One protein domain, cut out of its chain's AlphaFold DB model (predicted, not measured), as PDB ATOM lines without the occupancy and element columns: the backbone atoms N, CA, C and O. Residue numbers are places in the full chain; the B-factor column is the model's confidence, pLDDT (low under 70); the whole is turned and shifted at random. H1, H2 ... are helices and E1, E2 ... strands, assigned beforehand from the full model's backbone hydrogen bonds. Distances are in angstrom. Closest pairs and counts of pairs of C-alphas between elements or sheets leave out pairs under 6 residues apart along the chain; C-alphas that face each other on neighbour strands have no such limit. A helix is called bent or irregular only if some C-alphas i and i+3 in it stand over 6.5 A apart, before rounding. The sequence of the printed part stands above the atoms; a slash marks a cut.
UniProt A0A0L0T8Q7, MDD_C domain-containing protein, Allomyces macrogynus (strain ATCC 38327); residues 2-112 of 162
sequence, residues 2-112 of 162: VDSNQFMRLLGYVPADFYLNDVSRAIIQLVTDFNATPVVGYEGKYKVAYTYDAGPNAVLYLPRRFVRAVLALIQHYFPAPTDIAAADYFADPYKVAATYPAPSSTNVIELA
ATOM      1  N   VAL A   2      53.978 -17.058  27.064       92.31
ATOM      2  CA  VAL A   2      55.343 -17.375  27.559       92.31
ATOM      3  C   VAL A   2      56.075 -18.404  26.691       92.31
ATOM      4  O   VAL A   2      57.195 -18.141  26.276       92.31
ATOM      5  N   ASP A   3      55.417 -19.519  26.367       90.44
ATOM      6  CA  ASP A   3      56.008 -20.591  25.558       90.44
ATOM      7  C   ASP A   3      56.408 -20.118  24.149       90.44
ATOM      8  O   ASP A   3      57.548 -20.284  23.736       90.44
ATOM      9  N   SER A   4      55.524 -19.381  23.464       88.06
ATOM     10  CA  SER A   4      55.837 -18.770  22.163       88.06
ATOM     11  C   SER A   4      57.011 -17.785  22.249       88.06
ATOM     12  O   SER A   4      57.904 -17.828  21.408       88.06
ATOM     13  N   ASN A   5      57.085 -16.954  23.297       86.81
ATOM     14  CA  ASN A   5      58.223 -16.048  23.498       86.81
ATOM     15  C   ASN A   5      59.535 -16.815  23.713       86.81
ATOM     16  O   ASN A   5      60.584 -16.397  23.224       86.81
ATOM     17  N   GLN A   6      59.486 -17.933  24.439       85.69
ATOM     18  CA  GLN A   6      60.643 -18.795  24.654       85.69
ATOM     19  C   GLN A   6      61.066 -19.502  23.360       85.69
ATOM     20  O   GLN A   6      62.256 -19.502  23.050       85.69
ATOM     21  N   PHE A   7      60.116 -20.026  22.582       82.31
ATOM     22  CA  PHE A   7      60.368 -20.622  21.269       82.31
ATOM     23  C   PHE A   7      61.050 -19.622  20.325       82.31
ATOM     24  O   PHE A   7      62.106 -19.919  19.775       82.31
ATOM     25  N   MET A   8      60.536 -18.390  20.239       82.12
ATOM     26  CA  MET A   8      61.138 -17.316  19.435       82.12
ATOM     27  C   MET A   8      62.541 -16.919  19.918       82.12
ATOM     28  O   MET A   8      63.408 -16.598  19.109       82.12
ATOM     29  N   ARG A   9      62.795 -16.951  21.232       75.88
ATOM     30  CA  ARG A   9      64.109 -16.633  21.815       75.88
ATOM     31  C   ARG A   9      65.160 -17.712  21.537       75.88
ATOM     32  O   ARG A   9      66.332 -17.379  21.383       75.88
ATOM     33  N   LEU A  10      64.757 -18.982  21.503       68.88
ATOM     34  CA  LEU A  10      65.652 -20.121  21.270       68.88
ATOM     35  C   LEU A  10      66.177 -20.191  19.830       68.88
ATOM     36  O   LEU A  10      67.163 -20.870  19.589       68.88
ATOM     37  N   LEU A  11      65.573 -19.468  18.890       61.44
ATOM     38  CA  LEU A  11      65.982 -19.434  17.480       61.44
ATOM     39  C   LEU A  11      67.113 -18.429  17.188       61.44
ATOM     40  O   LEU A  11      67.547 -18.282  16.051       61.44
ATOM     41  N   GLY A  12      67.643 -17.769  18.221       57.53
ATOM     42  CA  GLY A  12      68.776 -16.843  18.122       57.53
ATOM     43  C   GLY A  12      70.158 -17.493  17.927       57.53
ATOM     44  O   GLY A  12      71.149 -16.899  18.346       57.53
ATOM     45  N   TYR A  13      70.247 -18.698  17.352       60.19
ATOM     46  CA  TYR A  13      71.528 -19.319  16.971       60.19
ATOM     47  C   TYR A  13      72.090 -18.681  15.689       60.19
ATOM     48  O   TYR A  13      71.406 -17.905  15.045       60.19
ATOM     49  N   VAL A  14      73.355 -18.929  15.333       60.50
ATOM     50  CA  VAL A  14      73.986 -18.337  14.135       60.50
ATOM     51  C   VAL A  14      73.939 -19.335  12.968       60.50
ATOM     52  O   VAL A  14      74.429 -20.452  13.146       60.50
ATOM     53  N   PRO A  15      73.458 -18.940  11.769       65.44
ATOM     54  CA  PRO A  15      72.853 -17.645  11.433       65.44
ATOM     55  C   PRO A  15      71.463 -17.471  12.072       65.44
ATOM     56  O   PRO A  15      70.732 -18.438  12.227       65.44
ATOM     57  N   ALA A  16      71.125 -16.236  12.457       65.12
ATOM     58  CA  ALA A  16      69.908 -15.946  13.218       65.12
ATOM     59  C   ALA A  16      68.636 -16.105  12.379       65.12
ATOM     60  O   ALA A  16      68.445 -15.393  11.390       65.12
ATOM     61  N   ASP A  17      67.740 -16.981  12.835       67.56
ATOM     62  CA  ASP A  17      66.412 -17.170  12.260       67.56
ATOM     63  C   ASP A  17      65.418 -16.204  12.925       67.56
ATOM     64  O   ASP A  17      64.985 -16.392  14.064       67.56
ATOM     65  N   PHE A  18      65.036 -15.137  12.212       80.75
ATOM     66  CA  PHE A  18      64.073 -14.146  12.705       80.75
ATOM     67  C   PHE A  18      62.684 -14.350  12.091       80.75
ATOM     68  O   PHE A  18      62.411 -13.898  10.978       80.75
ATOM     69  N   TYR A  19      61.768 -14.965  12.842       89.44
ATOM     70  CA  TYR A  19      60.375 -15.121  12.404       89.44
ATOM     71  C   TYR A  19      59.493 -13.896  12.669       89.44
ATOM     72  O   TYR A  19      58.558 -13.638  11.911       89.44
ATOM     73  N   LEU A  20      59.777 -13.121  13.721       92.69
ATOM     74  CA  LEU A  20      58.968 -11.960  14.095       92.69
ATOM     75  C   LEU A  20      59.444 -10.689  13.386       92.69
ATOM     76  O   LEU A  20      60.586 -10.249  13.555       92.69
ATOM     77  N   ASN A  21      58.531 -10.034  12.673       94.31
ATOM     78  CA  ASN A  21      58.753  -8.713  12.078       94.31
ATOM     79  C   ASN A  21      58.160  -7.584  12.949       94.31
ATOM     80  O   ASN A  21      57.630  -7.830  14.036       94.31
ATOM     81  N   ASP A  22      58.238  -6.337  12.480       95.19
ATOM     82  CA  ASP A  22      57.718  -5.179  13.224       95.19
ATOM     83  C   ASP A  22      56.206  -5.244  13.443       95.19
ATOM     84  O   ASP A  22      55.729  -4.906  14.523       95.19
ATOM     85  N   VAL A  23      55.453  -5.761  12.467       97.44
ATOM     86  CA  VAL A  23      54.006  -5.987  12.607       97.44
ATOM     87  C   VAL A  23      53.729  -7.018  13.704       97.44
ATOM     88  O   VAL A  23      52.840  -6.822  14.528       97.44
ATOM     89  N   SER A  24      54.533  -8.081  13.780       96.69
ATOM     90  CA  SER A  24      54.429  -9.100  14.834       96.69
ATOM     91  C   SER A  24      54.647  -8.477  16.214       96.69
ATOM     92  O   SER A  24      53.839  -8.663  17.122       96.69
ATOM     93  N   ARG A  25      55.709  -7.674  16.365       95.94
ATOM     94  CA  ARG A  25      56.021  -6.960  17.614       95.94
ATOM     95  C   ARG A  25      54.921  -5.970  18.004       95.94
ATOM     96  O   ARG A  25      54.556  -5.906  19.176       95.94
ATOM     97  N   ALA A  26      54.357  -5.251  17.037       97.75
ATOM     98  CA  ALA A  26      53.247  -4.336  17.276       97.75
ATOM     99  C   ALA A  26      51.981  -5.075  17.742       97.75
ATOM    100  O   ALA A  26      51.320  -4.623  18.674       97.75
ATOM    101  N   ILE A  27      51.671  -6.249  17.181       98.06
ATOM    102  CA  ILE A  27      50.552  -7.085  17.655       98.06
ATOM    103  C   ILE A  27      50.798  -7.575  19.092       98.06
ATOM    104  O   ILE A  27      49.882  -7.532  19.916       98.06
ATOM    105  N   ILE A  28      52.026  -7.991  19.427       97.62
ATOM    106  CA  ILE A  28      52.404  -8.372  20.801       97.62
ATOM    107  C   ILE A  28      52.167  -7.211  21.774       97.62
ATOM    108  O   ILE A  28      51.572  -7.418  22.839       97.62
ATOM    109  N   GLN A  29      52.596  -6.000  21.409       97.38
ATOM    110  CA  GLN A  29      52.390  -4.797  22.215       97.38
ATOM    111  C   GLN A  29      50.895  -4.501  22.388       97.38
ATOM    112  O   GLN A  29      50.431  -4.358  23.516       97.38
ATOM    113  N   LEU A  30      50.122  -4.521  21.296       97.44
ATOM    114  CA  LEU A  30      48.683  -4.256  21.319       97.44
ATOM    115  C   LEU A  30      47.930  -5.236  22.228       97.44
ATOM    116  O   LEU A  30      47.085  -4.825  23.019       97.44
ATOM    117  N   VAL A  31      48.244  -6.533  22.147       97.50
ATOM    118  CA  VAL A  31      47.640  -7.561  23.012       97.50
ATOM    119  C   VAL A  31      48.043  -7.364  24.473       97.50
ATOM    120  O   VAL A  31      47.221  -7.563  25.370       97.50
ATOM    121  N   THR A  32      49.294  -6.980  24.724       96.69
ATOM    122  CA  THR A  32      49.794  -6.716  26.079       96.69
ATOM    123  C   THR A  32      49.072  -5.522  26.700       96.69
ATOM    124  O   THR A  32      48.558  -5.647  27.814       96.69
ATOM    125  N   ASP A  33      48.939  -4.423  25.958       96.00
ATOM    126  CA  ASP A  33      48.252  -3.212  26.411       96.00
ATOM    127  C   ASP A  33      46.753  -3.454  26.586       96.00
ATOM    128  O   ASP A  33      46.194  -3.107  27.625       96.00
ATOM    129  N   PHE A  34      46.112  -4.153  25.640       95.69
ATOM    130  CA  PHE A  34      44.715  -4.553  25.783       95.69
ATOM    131  C   PHE A  34      44.518  -5.375  27.056       95.69
ATOM    132  O   PHE A  34      43.630  -5.083  27.849       95.69
ATOM    133  N   ASN A  35      45.365  -6.377  27.311       96.31
ATOM    134  CA  ASN A  35      45.299  -7.171  28.538       96.31
ATOM    135  C   ASN A  35      45.483  -6.328  29.807       96.31
ATOM    136  O   ASN A  35      44.785  -6.596  30.786       96.31
ATOM    137  N   ALA A  36      46.341  -5.308  29.786       94.75
ATOM    138  CA  ALA A  36      46.568  -4.409  30.916       94.75
ATOM    139  C   ALA A  36      45.401  -3.437  31.179       94.75
ATOM    140  O   ALA A  36      45.213  -3.017  32.319       94.75
ATOM    141  N   THR A  37      44.592  -3.108  30.169       93.19
ATOM    142  CA  THR A  37      43.452  -2.191  30.317       93.19
ATOM    143  C   THR A  37      42.258  -2.864  31.022       93.19
ATOM    144  O   THR A  37      41.775  -3.905  30.562       93.19
ATOM    145  N   PRO A  38      41.749  -2.320  32.145       90.81
ATOM    146  CA  PRO A  38      40.558  -2.848  32.813       90.81
ATOM    147  C   PRO A  38      39.316  -2.790  31.920       90.81
ATOM    148  O   PRO A  38      39.142  -1.855  31.147       90.81
ATOM    149  N   VAL A  39      38.423  -3.772  32.051       87.62
ATOM    150  CA  VAL A  39      37.142  -3.798  31.332       87.62
ATOM    151  C   VAL A  39      36.019  -3.948  32.348       87.62
ATOM    152  O   VAL A  39      36.045  -4.862  33.172       87.62
ATOM    153  N   VAL A  40      35.025  -3.060  32.286       86.25
ATOM    154  CA  VAL A  40      33.859  -3.091  33.179       86.25
ATOM    155  C   VAL A  40      33.159  -4.449  33.072       86.25
ATOM    156  O   VAL A  40      32.883  -4.935  31.977       86.25
ATOM    157  N   GLY A  41      32.892  -5.079  34.217       88.56
ATOM    158  CA  GLY A  41      32.273  -6.408  34.268       88.56
ATOM    159  C   GLY A  41      33.211  -7.565  33.896       88.56
ATOM    160  O   GLY A  41      32.739  -8.674  33.638       88.56
ATOM    161  N   TYR A  42      34.531  -7.339  33.853       91.69
ATOM    162  CA  TYR A  42      35.518  -8.405  33.713       91.69
ATOM    163  C   TYR A  42      36.639  -8.316  34.753       91.69
ATOM    164  O   TYR A  42      37.479  -7.426  34.708       91.69
ATOM    165  N   GLU A  43      36.694  -9.312  35.635       90.75
ATOM    166  CA  GLU A  43      37.694  -9.413  36.709       90.75
ATOM    167  C   GLU A  43      38.931 -10.238  36.313       90.75
ATOM    168  O   GLU A  43      39.897 -10.344  37.066       90.75
ATOM    169  N   GLY A  44      38.920 -10.862  35.131       88.88
ATOM    170  CA  GLY A  44      40.021 -11.715  34.699       88.88
ATOM    171  C   GLY A  44      41.234 -10.922  34.211       88.88
ATOM    172  O   GLY A  44      41.126  -9.863  33.595       88.88
ATOM    173  N   LYS A  45      42.422 -11.490  34.432       86.44
ATOM    174  CA  LYS A  45      43.700 -10.850  34.087       86.44
ATOM    175  C   LYS A  45      43.967 -10.771  32.580       86.44
ATOM    176  O   LYS A  45      44.522  -9.789  32.105       86.44
ATOM    177  N   TYR A  46      43.593 -11.803  31.821       93.94
ATOM    178  CA  TYR A  46      43.915 -11.913  30.394       93.94
ATOM    179  C   TYR A  46      42.647 -11.992  29.553       93.94
ATOM    180  O   TYR A  46      41.749 -12.779  29.840       93.94
ATOM    181  N   LYS A  47      42.565 -11.166  28.514       95.88
ATOM    182  CA  LYS A  47      41.446 -11.083  27.567       95.88
ATOM    183  C   LYS A  47      41.780 -11.778  26.249       95.88
ATOM    184  O   LYS A  47      40.888 -12.329  25.610       95.88
ATOM    185  N   VAL A  48      43.058 -11.758  25.869       97.75
ATOM    186  CA  VAL A  48      43.588 -12.304  24.615       97.75
ATOM    187  C   VAL A  48      44.965 -12.909  24.874       97.75
ATOM    188  O   VAL A  48      45.736 -12.383  25.676       97.75
ATOM    189  N   ALA A  49      45.300 -13.987  24.180       98.00
ATOM    190  CA  ALA A  49      46.645 -14.541  24.129       98.00
ATOM    191  C   ALA A  49      47.116 -14.616  22.677       98.00
ATOM    192  O   ALA A  49      46.351 -15.033  21.813       98.00
ATOM    193  N   TYR A  50      48.373 -14.260  22.422       98.19
ATOM    194  CA  TYR A  50      49.025 -14.515  21.139       98.19
ATOM    195  C   TYR A  50      49.902 -15.773  21.197       98.19
ATOM    196  O   TYR A  50      50.404 -16.165  22.265       98.19
ATOM    197  N   THR A  51      50.114 -16.362  20.027       97.44
ATOM    198  CA  THR A  51      51.192 -17.306  19.736       97.44
ATOM    199  C   THR A  51      51.674 -17.115  18.299       97.44
ATOM    200  O   THR A  51      50.918 -16.647  17.444       97.44
ATOM    201  N   TYR A  52      52.932 -17.472  18.066       95.44
ATOM    202  CA  TYR A  52      53.621 -17.452  16.782       95.44
ATOM    203  C   TYR A  52      54.356 -18.778  16.598       95.44
ATOM    204  O   TYR A  52      55.006 -19.247  17.537       95.44
ATOM    205  N   ASP A  53      54.262 -19.327  15.390       93.19
ATOM    206  CA  ASP A  53      55.046 -20.477  14.935       93.19
ATOM    207  C   ASP A  53      56.261 -19.976  14.126       93.19
ATOM    208  O   ASP A  53      56.781 -18.890  14.377       93.19
ATOM    209  N   ALA A  54      56.725 -20.739  13.134       90.31
ATOM    210  CA  ALA A  54      57.842 -20.380  12.258       90.31
ATOM    211  C   ALA A  54      57.469 -19.305  11.208       90.31
ATOM    212  O   ALA A  54      57.554 -19.529   9.999       90.31
ATOM    213  N   GLY A  55      57.011 -18.134  11.659       91.75
ATOM    214  CA  GLY A  55      56.714 -16.986  10.803       91.75
ATOM    215  C   GLY A  55      56.046 -15.814  11.536       91.75
ATOM    216  O   GLY A  55      55.709 -15.919  12.715       91.75
ATOM    217  N   PRO A  56      55.791 -14.696  10.835       95.69
ATOM    218  CA  PRO A  56      55.274 -13.465  11.443       95.69
ATOM    219  C   PRO A  56      53.755 -13.477  11.686       95.69
ATOM    220  O   PRO A  56      53.176 -12.475  12.106       95.69
ATOM    221  N   ASN A  57      53.072 -14.582  11.373       97.62
ATOM    222  CA  ASN A  57      51.620 -14.668  11.481       97.62
ATOM    223  C   ASN A  57      51.208 -14.844  12.945       97.62
ATOM    224  O   ASN A  57      51.561 -15.833  13.583       97.62
ATOM    225  N   ALA A  58      50.419 -13.900  13.455       97.94
ATOM    226  CA  ALA A  58      49.881 -13.968  14.806       97.94
ATOM    227  C   ALA A  58      48.631 -14.854  14.858       97.94
ATOM    228  O   ALA A  58      47.668 -14.625  14.122       97.94
ATOM    229  N   VAL A  59      48.604 -15.805  15.791       98.31
ATOM    230  CA  VAL A  59      47.388 -16.535  16.168       98.31
ATOM    231  C   VAL A  59      46.899 -15.995  17.507       98.31
ATOM    232  O   VAL A  59      47.623 -16.039  18.503       98.31
ATOM    233  N   LEU A  60      45.669 -15.472  17.530       98.38
ATOM    234  CA  LEU A  60      45.058 -14.889  18.725       98.38
ATOM    235  C   LEU A  60      43.971 -15.807  19.292       98.38
ATOM    236  O   LEU A  60      42.973 -16.087  18.629       98.38
ATOM    237  N   TYR A  61      44.131 -16.215  20.550       98.00
ATOM    238  CA  TYR A  61      43.123 -16.935  21.323       98.00
ATOM    239  C   TYR A  61      42.410 -15.983  22.277       98.00
ATOM    240  O   TYR A  61      43.048 -15.274  23.056       98.00
ATOM    241  N   LEU A  62      41.080 -15.970  22.234       96.25
ATOM    242  CA  LEU A  62      40.258 -15.075  23.040       96.25
ATOM    243  C   LEU A  62      38.818 -15.593  23.189       96.25
ATOM    244  O   LEU A  62      38.277 -16.190  22.256       96.25
ATOM    245  N   PRO A  63      38.153 -15.339  24.331       94.12
ATOM    246  CA  PRO A  63      36.717 -15.556  24.484       94.12
ATOM    247  C   PRO A  63      35.883 -14.728  23.495       94.12
ATOM    248  O   PRO A  63      36.200 -13.569  23.219       94.12
ATOM    249  N   ARG A  64      34.734 -15.271  23.061       91.38
ATOM    250  CA  ARG A  64      33.825 -14.642  22.077       91.38
ATOM    251  C   ARG A  64      33.489 -13.176  22.387       91.38
ATOM    252  O   ARG A  64      33.417 -12.367  21.467       91.38
ATOM    253  N   ARG A  65      33.317 -12.812  23.664       90.12
ATOM    254  CA  ARG A  65      32.965 -11.437  24.071       90.12
ATOM    255  C   ARG A  65      34.019 -10.382  23.713       90.12
ATOM    256  O   ARG A  65      33.661  -9.224  23.550       90.12
ATOM    257  N   PHE A  66      35.292 -10.764  23.580       92.50
ATOM    258  CA  PHE A  66      36.379  -9.827  23.279       92.50
ATOM    259  C   PHE A  66      36.692  -9.726  21.787       92.50
ATOM    260  O   PHE A  66      37.450  -8.848  21.390       92.50
ATOM    261  N   VAL A  67      36.080 -10.567  20.945       91.94
ATOM    262  CA  VAL A  67      36.358 -10.588  19.502       91.94
ATOM    263  C   VAL A  67      36.088  -9.231  18.853       91.94
ATOM    264  O   VAL A  67      36.926  -8.736  18.109       91.94
ATOM    265  N   ARG A  68      34.968  -8.578  19.185       89.38
ATOM    266  CA  ARG A  68      34.630  -7.255  18.631       89.38
ATOM    267  C   ARG A  68      35.632  -6.171  19.033       89.38
ATOM    268  O   ARG A  68      36.008  -5.366  18.191       89.38
ATOM    269  N   ALA A  69      36.073  -6.172  20.290       90.44
ATOM    270  CA  ALA A  69      37.062  -5.215  20.784       90.44
ATOM    271  C   ALA A  69      38.413  -5.392  20.075       90.44
ATOM    272  O   ALA A  69      39.007  -4.419  19.624       90.44
ATOM    273  N   VAL A  70      38.860  -6.639  19.905       93.56
ATOM    274  CA  VAL A  70      40.117  -6.940  19.204       93.56
ATOM    275  C   VAL A  70      40.041  -6.582  17.726       93.56
ATOM    276  O   VAL A  70      40.987  -5.999  17.210       93.56
ATOM    277  N   LEU A  71      38.924  -6.863  17.050       92.06
ATOM    278  CA  LEU A  71      38.738  -6.451  15.656       92.06
ATOM    279  C   LEU A  71      38.761  -4.924  15.502       92.06
ATOM    280  O   LEU A  71      39.381  -4.436  14.564       92.06
ATOM    281  N   ALA A  72      38.153  -4.174  16.427       90.81
ATOM    282  CA  ALA A  72      38.199  -2.711  16.408       90.81
ATOM    283  C   ALA A  72      39.627  -2.171  16.613       90.81
ATOM    284  O   ALA A  72      40.055  -1.270  15.894       90.81
ATOM    285  N   LEU A  73      40.386  -2.756  17.546       93.06
ATOM    286  CA  LEU A  73      41.795  -2.415  17.757       93.06
ATOM    287  C   LEU A  73      42.650  -2.746  16.527       93.06
ATOM    288  O   LEU A  73      43.438  -1.910  16.092       93.06
ATOM    289  N   ILE A  74      42.476  -3.935  15.936       93.88
ATOM    290  CA  ILE A  74      43.199  -4.331  14.720       93.88
ATOM    291  C   ILE A  74      42.881  -3.376  13.576       93.88
ATOM    292  O   ILE A  74      43.796  -2.877  12.942       93.88
ATOM    293  N   GLN A  75      41.609  -3.069  13.346       90.12
ATOM    294  CA  GLN A  75      41.202  -2.156  12.285       90.12
ATOM    295  C   GLN A  75      41.809  -0.754  12.449       90.12
ATOM    296  O   GLN A  75      42.138  -0.113  11.453       90.12
ATOM    297  N   HIS A  76      41.946  -0.270  13.686       91.38
ATOM    298  CA  HIS A  76      42.520   1.046  13.956       91.38
ATOM    299  C   HIS A  76      44.044   1.070  13.786       91.38
ATOM    300  O   HIS A  76      44.569   1.945  13.099       91.38
ATOM    301  N   TYR A  77      44.762   0.118  14.392       94.38
ATOM    302  CA  TYR A  77      46.230   0.104  14.379       94.38
ATOM    303  C   TYR A  77      46.832  -0.584  13.146       94.38
ATOM    304  O   TYR A  77      47.992  -0.342  12.822       94.38
ATOM    305  N   PHE A  78      46.057  -1.400  12.436       95.25
ATOM    306  CA  PHE A  78      46.444  -2.109  11.214       95.25
ATOM    307  C   PHE A  78      45.312  -2.027  10.175       95.25
ATOM    308  O   PHE A  78      44.624  -3.023   9.928       95.25
ATOM    309  N   PRO A  79      45.093  -0.847   9.566       92.75
ATOM    310  CA  PRO A  79      43.999  -0.637   8.628       92.75
ATOM    311  C   PRO A  79      43.981  -1.662   7.491       92.75
ATOM    312  O   PRO A  79      45.024  -2.122   7.011       92.75
ATOM    313  N   ALA A  80      42.769  -2.005   7.052       91.88
ATOM    314  CA  ALA A  80      42.568  -2.952   5.967       91.88
ATOM    315  C   ALA A  80      43.251  -2.467   4.672       91.88
ATOM    316  O   ALA A  80      43.244  -1.265   4.397       91.88
ATOM    317  N   PRO A  81      43.813  -3.380   3.864       92.69
ATOM    318  CA  PRO A  81      44.259  -3.063   2.508       92.69
ATOM    319  C   PRO A  81      43.113  -2.477   1.665       92.69
ATOM    320  O   PRO A  81      41.959  -2.887   1.796       92.69
ATOM    321  N   THR A  82      43.431  -1.511   0.803       91.25
ATOM    322  CA  THR A  82      42.448  -0.806  -0.043       91.25
ATOM    323  C   THR A  82      42.255  -1.448  -1.418       91.25
ATOM    324  O   THR A  82      41.387  -1.025  -2.173       91.25
ATOM    325  N   ASP A  83      43.084  -2.429  -1.763       93.38
ATOM    326  CA  ASP A  83      43.183  -3.077  -3.074       93.38
ATOM    327  C   ASP A  83      42.517  -4.463  -3.134       93.38
ATOM    328  O   ASP A  83      42.536  -5.108  -4.181       93.38
ATOM    329  N   ILE A  84      41.893  -4.918  -2.042       90.69
ATOM    330  CA  ILE A  84      41.159  -6.191  -1.984       90.69
ATOM    331  C   ILE A  84      39.738  -5.996  -1.453       90.69
ATOM    332  O   ILE A  84      39.438  -5.026  -0.753       90.69
ATOM    333  N   ALA A  85      38.847  -6.942  -1.752       90.38
ATOM    334  CA  ALA A  85      37.491  -6.903  -1.226       90.38
ATOM    335  C   ALA A  85      37.482  -7.119   0.298       90.38
ATOM    336  O   ALA A  85      38.221  -7.943   0.841       90.38
ATOM    337  N   ALA A  86      36.571  -6.439   1.001       86.69
ATOM    338  CA  ALA A  86      36.426  -6.580   2.453       86.69
ATOM    339  C   ALA A  86      36.170  -8.038   2.888       86.69
ATOM    340  O   ALA A  86      36.668  -8.461   3.930       86.69
ATOM    341  N   ALA A  87      35.455  -8.818   2.068       88.25
ATOM    342  CA  ALA A  87      35.194 -10.237   2.312       88.25
ATOM    343  C   ALA A  87      36.459 -11.112   2.214       88.25
ATOM    344  O   ALA A  87      36.574 -12.106   2.937       88.25
ATOM    345  N   ASP A  88      37.425 -10.730   1.373       90.44
ATOM    346  CA  ASP A  88      38.708 -11.429   1.253       90.44
ATOM    347  C   ASP A  88      39.609 -11.125   2.451       90.44
ATOM    348  O   ASP A  88      40.290 -12.019   2.965       90.44
ATOM    349  N   TYR A  89      39.551  -9.884   2.945       92.31
ATOM    350  CA  TYR A  89      40.248  -9.463   4.154       92.31
ATOM    351  C   TYR A  89      39.663 -10.111   5.420       92.31
ATOM    352  O   TYR A  89      40.416 -10.657   6.231       92.31
ATOM    353  N   PHE A  90      38.334 -10.094   5.585       92.19
ATOM    354  CA  PHE A  90      37.630 -10.705   6.713       92.19
ATOM    355  C   PHE A  90      36.202 -11.148   6.340       92.19
ATOM    356  O   PHE A  90      35.290 -10.338   6.220       92.19
ATOM    357  N   ALA A  91      35.988 -12.463   6.235       88.88
ATOM    358  CA  ALA A  91      34.710 -13.052   5.810       88.88
ATOM    359  C   ALA A  91      33.612 -13.118   6.902       88.88
ATOM    360  O   ALA A  91      32.507 -13.568   6.616       88.88
ATOM    361  N   ASP A  92      33.920 -12.754   8.152       88.62
ATOM    362  CA  ASP A  92      33.059 -12.890   9.345       88.62
ATOM    363  C   ASP A  92      32.150 -14.149   9.397       88.62
ATOM    364  O   ASP A  92      30.919 -14.054   9.485       88.62
ATOM    365  N   PRO A  93      32.725 -15.367   9.408       89.31
ATOM    366  CA  PRO A  93      31.947 -16.610   9.336       89.31
ATOM    367  C   PRO A  93      31.003 -16.834  10.530       89.31
ATOM    368  O   PRO A  93      30.102 -17.668  10.463       89.31
ATOM    369  N   TYR A  94      31.194 -16.108  11.637       89.44
ATOM    370  CA  TYR A  94      30.412 -16.268  12.867       89.44
ATOM    371  C   TYR A  94      29.531 -15.062  13.199       89.44
ATOM    372  O   TYR A  94      28.987 -15.017  14.314       89.44
ATOM    373  N   LYS A  95      29.398 -14.119  12.252       87.00
ATOM    374  CA  LYS A  95      28.569 -12.909  12.359       87.00
ATOM    375  C   LYS A  95      28.845 -12.140  13.654       87.00
ATOM    376  O   LYS A  95      27.922 -11.720  14.355       87.00
ATOM    377  N   VAL A  96      30.117 -12.062  14.047       78.69
ATOM    378  CA  VAL A  96      30.532 -11.382  15.287       78.69
ATOM    379  C   VAL A  96      30.691  -9.886  15.085       78.69
ATOM    380  O   VAL A  96      30.560  -9.125  16.044       78.69
ATOM    381  N   ALA A  97      30.935  -9.459  13.853       67.19
ATOM    382  CA  ALA A  97      30.944  -8.077  13.453       67.19
ATOM    383  C   ALA A  97      29.682  -7.841  12.623       67.19
ATOM    384  O   ALA A  97      29.665  -8.030  11.416       67.19
ATOM    385  N   ALA A  98      28.599  -7.398  13.273       56.00
ATOM    386  CA  ALA A  98      27.379  -6.992  12.561       56.00
ATOM    387  C   ALA A  98      27.667  -5.970  11.434       56.00
ATOM    388  O   ALA A  98      26.892  -5.843  10.492       56.00
ATOM    389  N   THR A  99      28.794  -5.258  11.527       57.47
ATOM    390  CA  THR A  99      29.403  -4.437  10.479       57.47
ATOM    391  C   THR A  99      30.917  -4.506  10.697       57.47
ATOM    392  O   THR A  99      31.396  -4.064  11.741       57.47
ATOM    393  N   TYR A 100      31.662  -5.135   9.783       57.03
ATOM    394  CA  TYR A 100      33.115  -4.977   9.675       57.03
ATOM    395  C   TYR A 100      33.426  -4.288   8.342       57.03
ATOM    396  O   TYR A 100      32.933  -4.771   7.320       57.03
ATOM    397  N   PRO A 101      34.228  -3.210   8.311       56.44
ATOM    398  CA  PRO A 101      34.845  -2.513   9.446       56.44
ATOM    399  C   PRO A 101      33.841  -2.052  10.525       56.44
ATOM    400  O   PRO A 101      32.712  -1.684  10.205       56.44
ATOM    401  N   ALA A 102      34.230  -2.132  11.805       54.62
ATOM    402  CA  ALA A 102      33.408  -1.691  12.932       54.62
ATOM    403  C   ALA A 102      33.064  -0.195  12.788       54.62
ATOM    404  O   ALA A 102      33.867   0.558  12.223       54.62
ATOM    405  N   PRO A 103      31.906   0.269  13.304       50.47
ATOM    406  CA  PRO A 103      31.567   1.684  13.266       50.47
ATOM    407  C   PRO A 103      32.662   2.533  13.928       50.47
ATOM    408  O   PRO A 103      33.170   2.188  14.998       50.47
ATOM    409  N   SER A 104      32.960   3.678  13.307       50.72
ATOM    410  CA  SER A 104      33.938   4.701  13.725       50.72
ATOM    411  C   SER A 104      33.797   5.205  15.174       50.72
ATOM    412  O   SER A 104      34.650   5.953  15.637       50.72
ATOM    413  N   SER A 105      32.728   4.846  15.888       51.62
ATOM    414  CA  SER A 105      32.425   5.299  17.249       51.62
ATOM    415  C   SER A 105      33.074   4.465  18.358       51.62
ATOM    416  O   SER A 105      32.876   4.767  19.533       51.62
ATOM    417  N   THR A 106      33.835   3.417  18.032       63.25
ATOM    418  CA  THR A 106      34.542   2.643  19.062       63.25
ATOM    419  C   THR A 106      35.729   3.454  19.574       63.25
ATOM    420  O   THR A 106      36.701   3.645  18.845       63.25
ATOM    421  N   ASN A 107      35.666   3.921  20.824       74.19
ATOM    422  CA  ASN A 107      36.786   4.608  21.459       74.19
ATOM    423  C   ASN A 107      37.912   3.601  21.753       74.19
ATOM    424  O   ASN A 107      37.975   2.986  22.814       74.19
ATOM    425  N   VAL A 108      38.794   3.388  20.777       81.25
ATOM    426  CA  VAL A 108      39.908   2.428  20.869       81.25
ATOM    427  C   VAL A 108      40.873   2.733  22.015       81.25
ATOM    428  O   VAL A 108      41.489   1.808  22.537       81.25
ATOM    429  N   ILE A 109      40.938   3.993  22.459       79.12
ATOM    430  CA  ILE A 109      41.761   4.430  23.595       79.12
ATOM    431  C   ILE A 109      41.228   3.839  24.910       79.12
ATOM    432  O   ILE A 109      42.011   3.469  25.782       79.12
ATOM    433  N   GLU A 110      39.906   3.689  25.045       84.62
ATOM    434  CA  GLU A 110      39.292   3.013  26.199       84.62
ATOM    435  C   GLU A 110      39.500   1.497  26.160       84.62
ATOM    436  O   GLU A 110      39.487   0.845  27.203       84.62
ATOM    437  N   LEU A 111      39.697   0.923  24.968       86.00
ATOM    438  CA  LEU A 111      39.957  -0.504  24.816       86.00
ATOM    439  C   LEU A 111      41.403  -0.852  25.173       86.00
ATOM    440  O   LEU A 111      41.621  -1.820  25.896       86.00
ATOM    441  N   ALA A 112      42.380  -0.089  24.679       88.56
ATOM    442  CA  ALA A 112      43.794  -0.300  24.971       88.56
ATOM    443  C   ALA A 112      44.535   1.038  25.078       88.56
ATOM    444  O   ALA A 112      44.612   1.799  24.115       88.56
TER     445      ALA A 112
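What this domain is: This is residues 2 to 112 of the 162 residues of the protein "MDD_C domain-containing protein" of Allomyces macrogynus (strain ATCC 38327) (UniProt A0A0L0T8Q7). A short two-stranded hairpin, E1 and E2, has helix H2 packed over one face, with H3 at a steep angle to H2 and the small H5 against H3. H1 lies out past E1 at one end of the domain, and H4 lies far out elsewhere, between a shorter loop from H3 and a long one leading to H5. The 111 printed residues have five named helices and two named strands, in the order H1, H2, E1, E2, H3, H4, H5; the sheet, E1 - E2, is antiparallel. The class is mostly helix, though under half of the residues are in named elements. The whole is only just compact, close to loose, with a radius of gyration of the C-alphas of 15.5 A and spans of 47 by 40 by 24 A.

Where its parts are: Find C-alpha 49 at (46.645, -14.541, 24.129), where E1, residues 49 to 51, begins; E2 is residues 59 to 61. H2 runs from residue 22 to 36, 20.9 A from first to last C-alpha, and H3 from 64 to 77, 20.8 A. H3 is irregular: C-alphas 65 and 68 are 7.1 A apart. H1, residues 2 to 10, spans 12.4 A and begins at C-alpha 2, (55.343, -17.375, 27.559). Look for H4 at residues 86 to 89 and H5 at 108 to 111, ending at C-alpha 111, (39.957, -0.504, 24.816).

How they stand to each other: Start at the hairpin of E1 and E2, antiparallel at 152 degrees: N 49 and O 61 are 2.8 A apart and N 51 and O 59 2.9 A, both within hydrogen-bond range. The closest C-alphas of H2 and E1, those of Ile 28 and Tyr 50, are 7.0 A apart; those of H1 and E1, Ser 4 and Thr 51, are 5.4 A apart. H2 and H3 are close but not clearly touching, with C-alphas 30 and 73 closest at 8.0 A, and run opposite ways at a steep tilt of 48 degrees. H3 and H5 touch, the closest C-alphas being those of Leu 73 and Val 108, 6.1 A apart. H2 and H5 are close but not clearly touching, with Phe 34 and Leu 111 closest at 6.3 A between C-alphas. H1 is apart from H2 and from H3, and H4 is apart from H3 and from H5. In H1 and H2 every O i to N i+4 pair is within hydrogen-bond range, in H3 8 of 10; H4 and H5 are too short for such a pair.

The domain as a whole: The C-alphas farthest apart, those of Val 14 and Ala 98, are 48.0 A apart. The printed part has no cut. The links H1 to H2, H2 to E1 and H4 to H5 are long, the last with 18 residues between them. Confidence is low, under 70, at residues 10 to 17 and 97 to 106; the mean pLDDT of the printed part is 86.3.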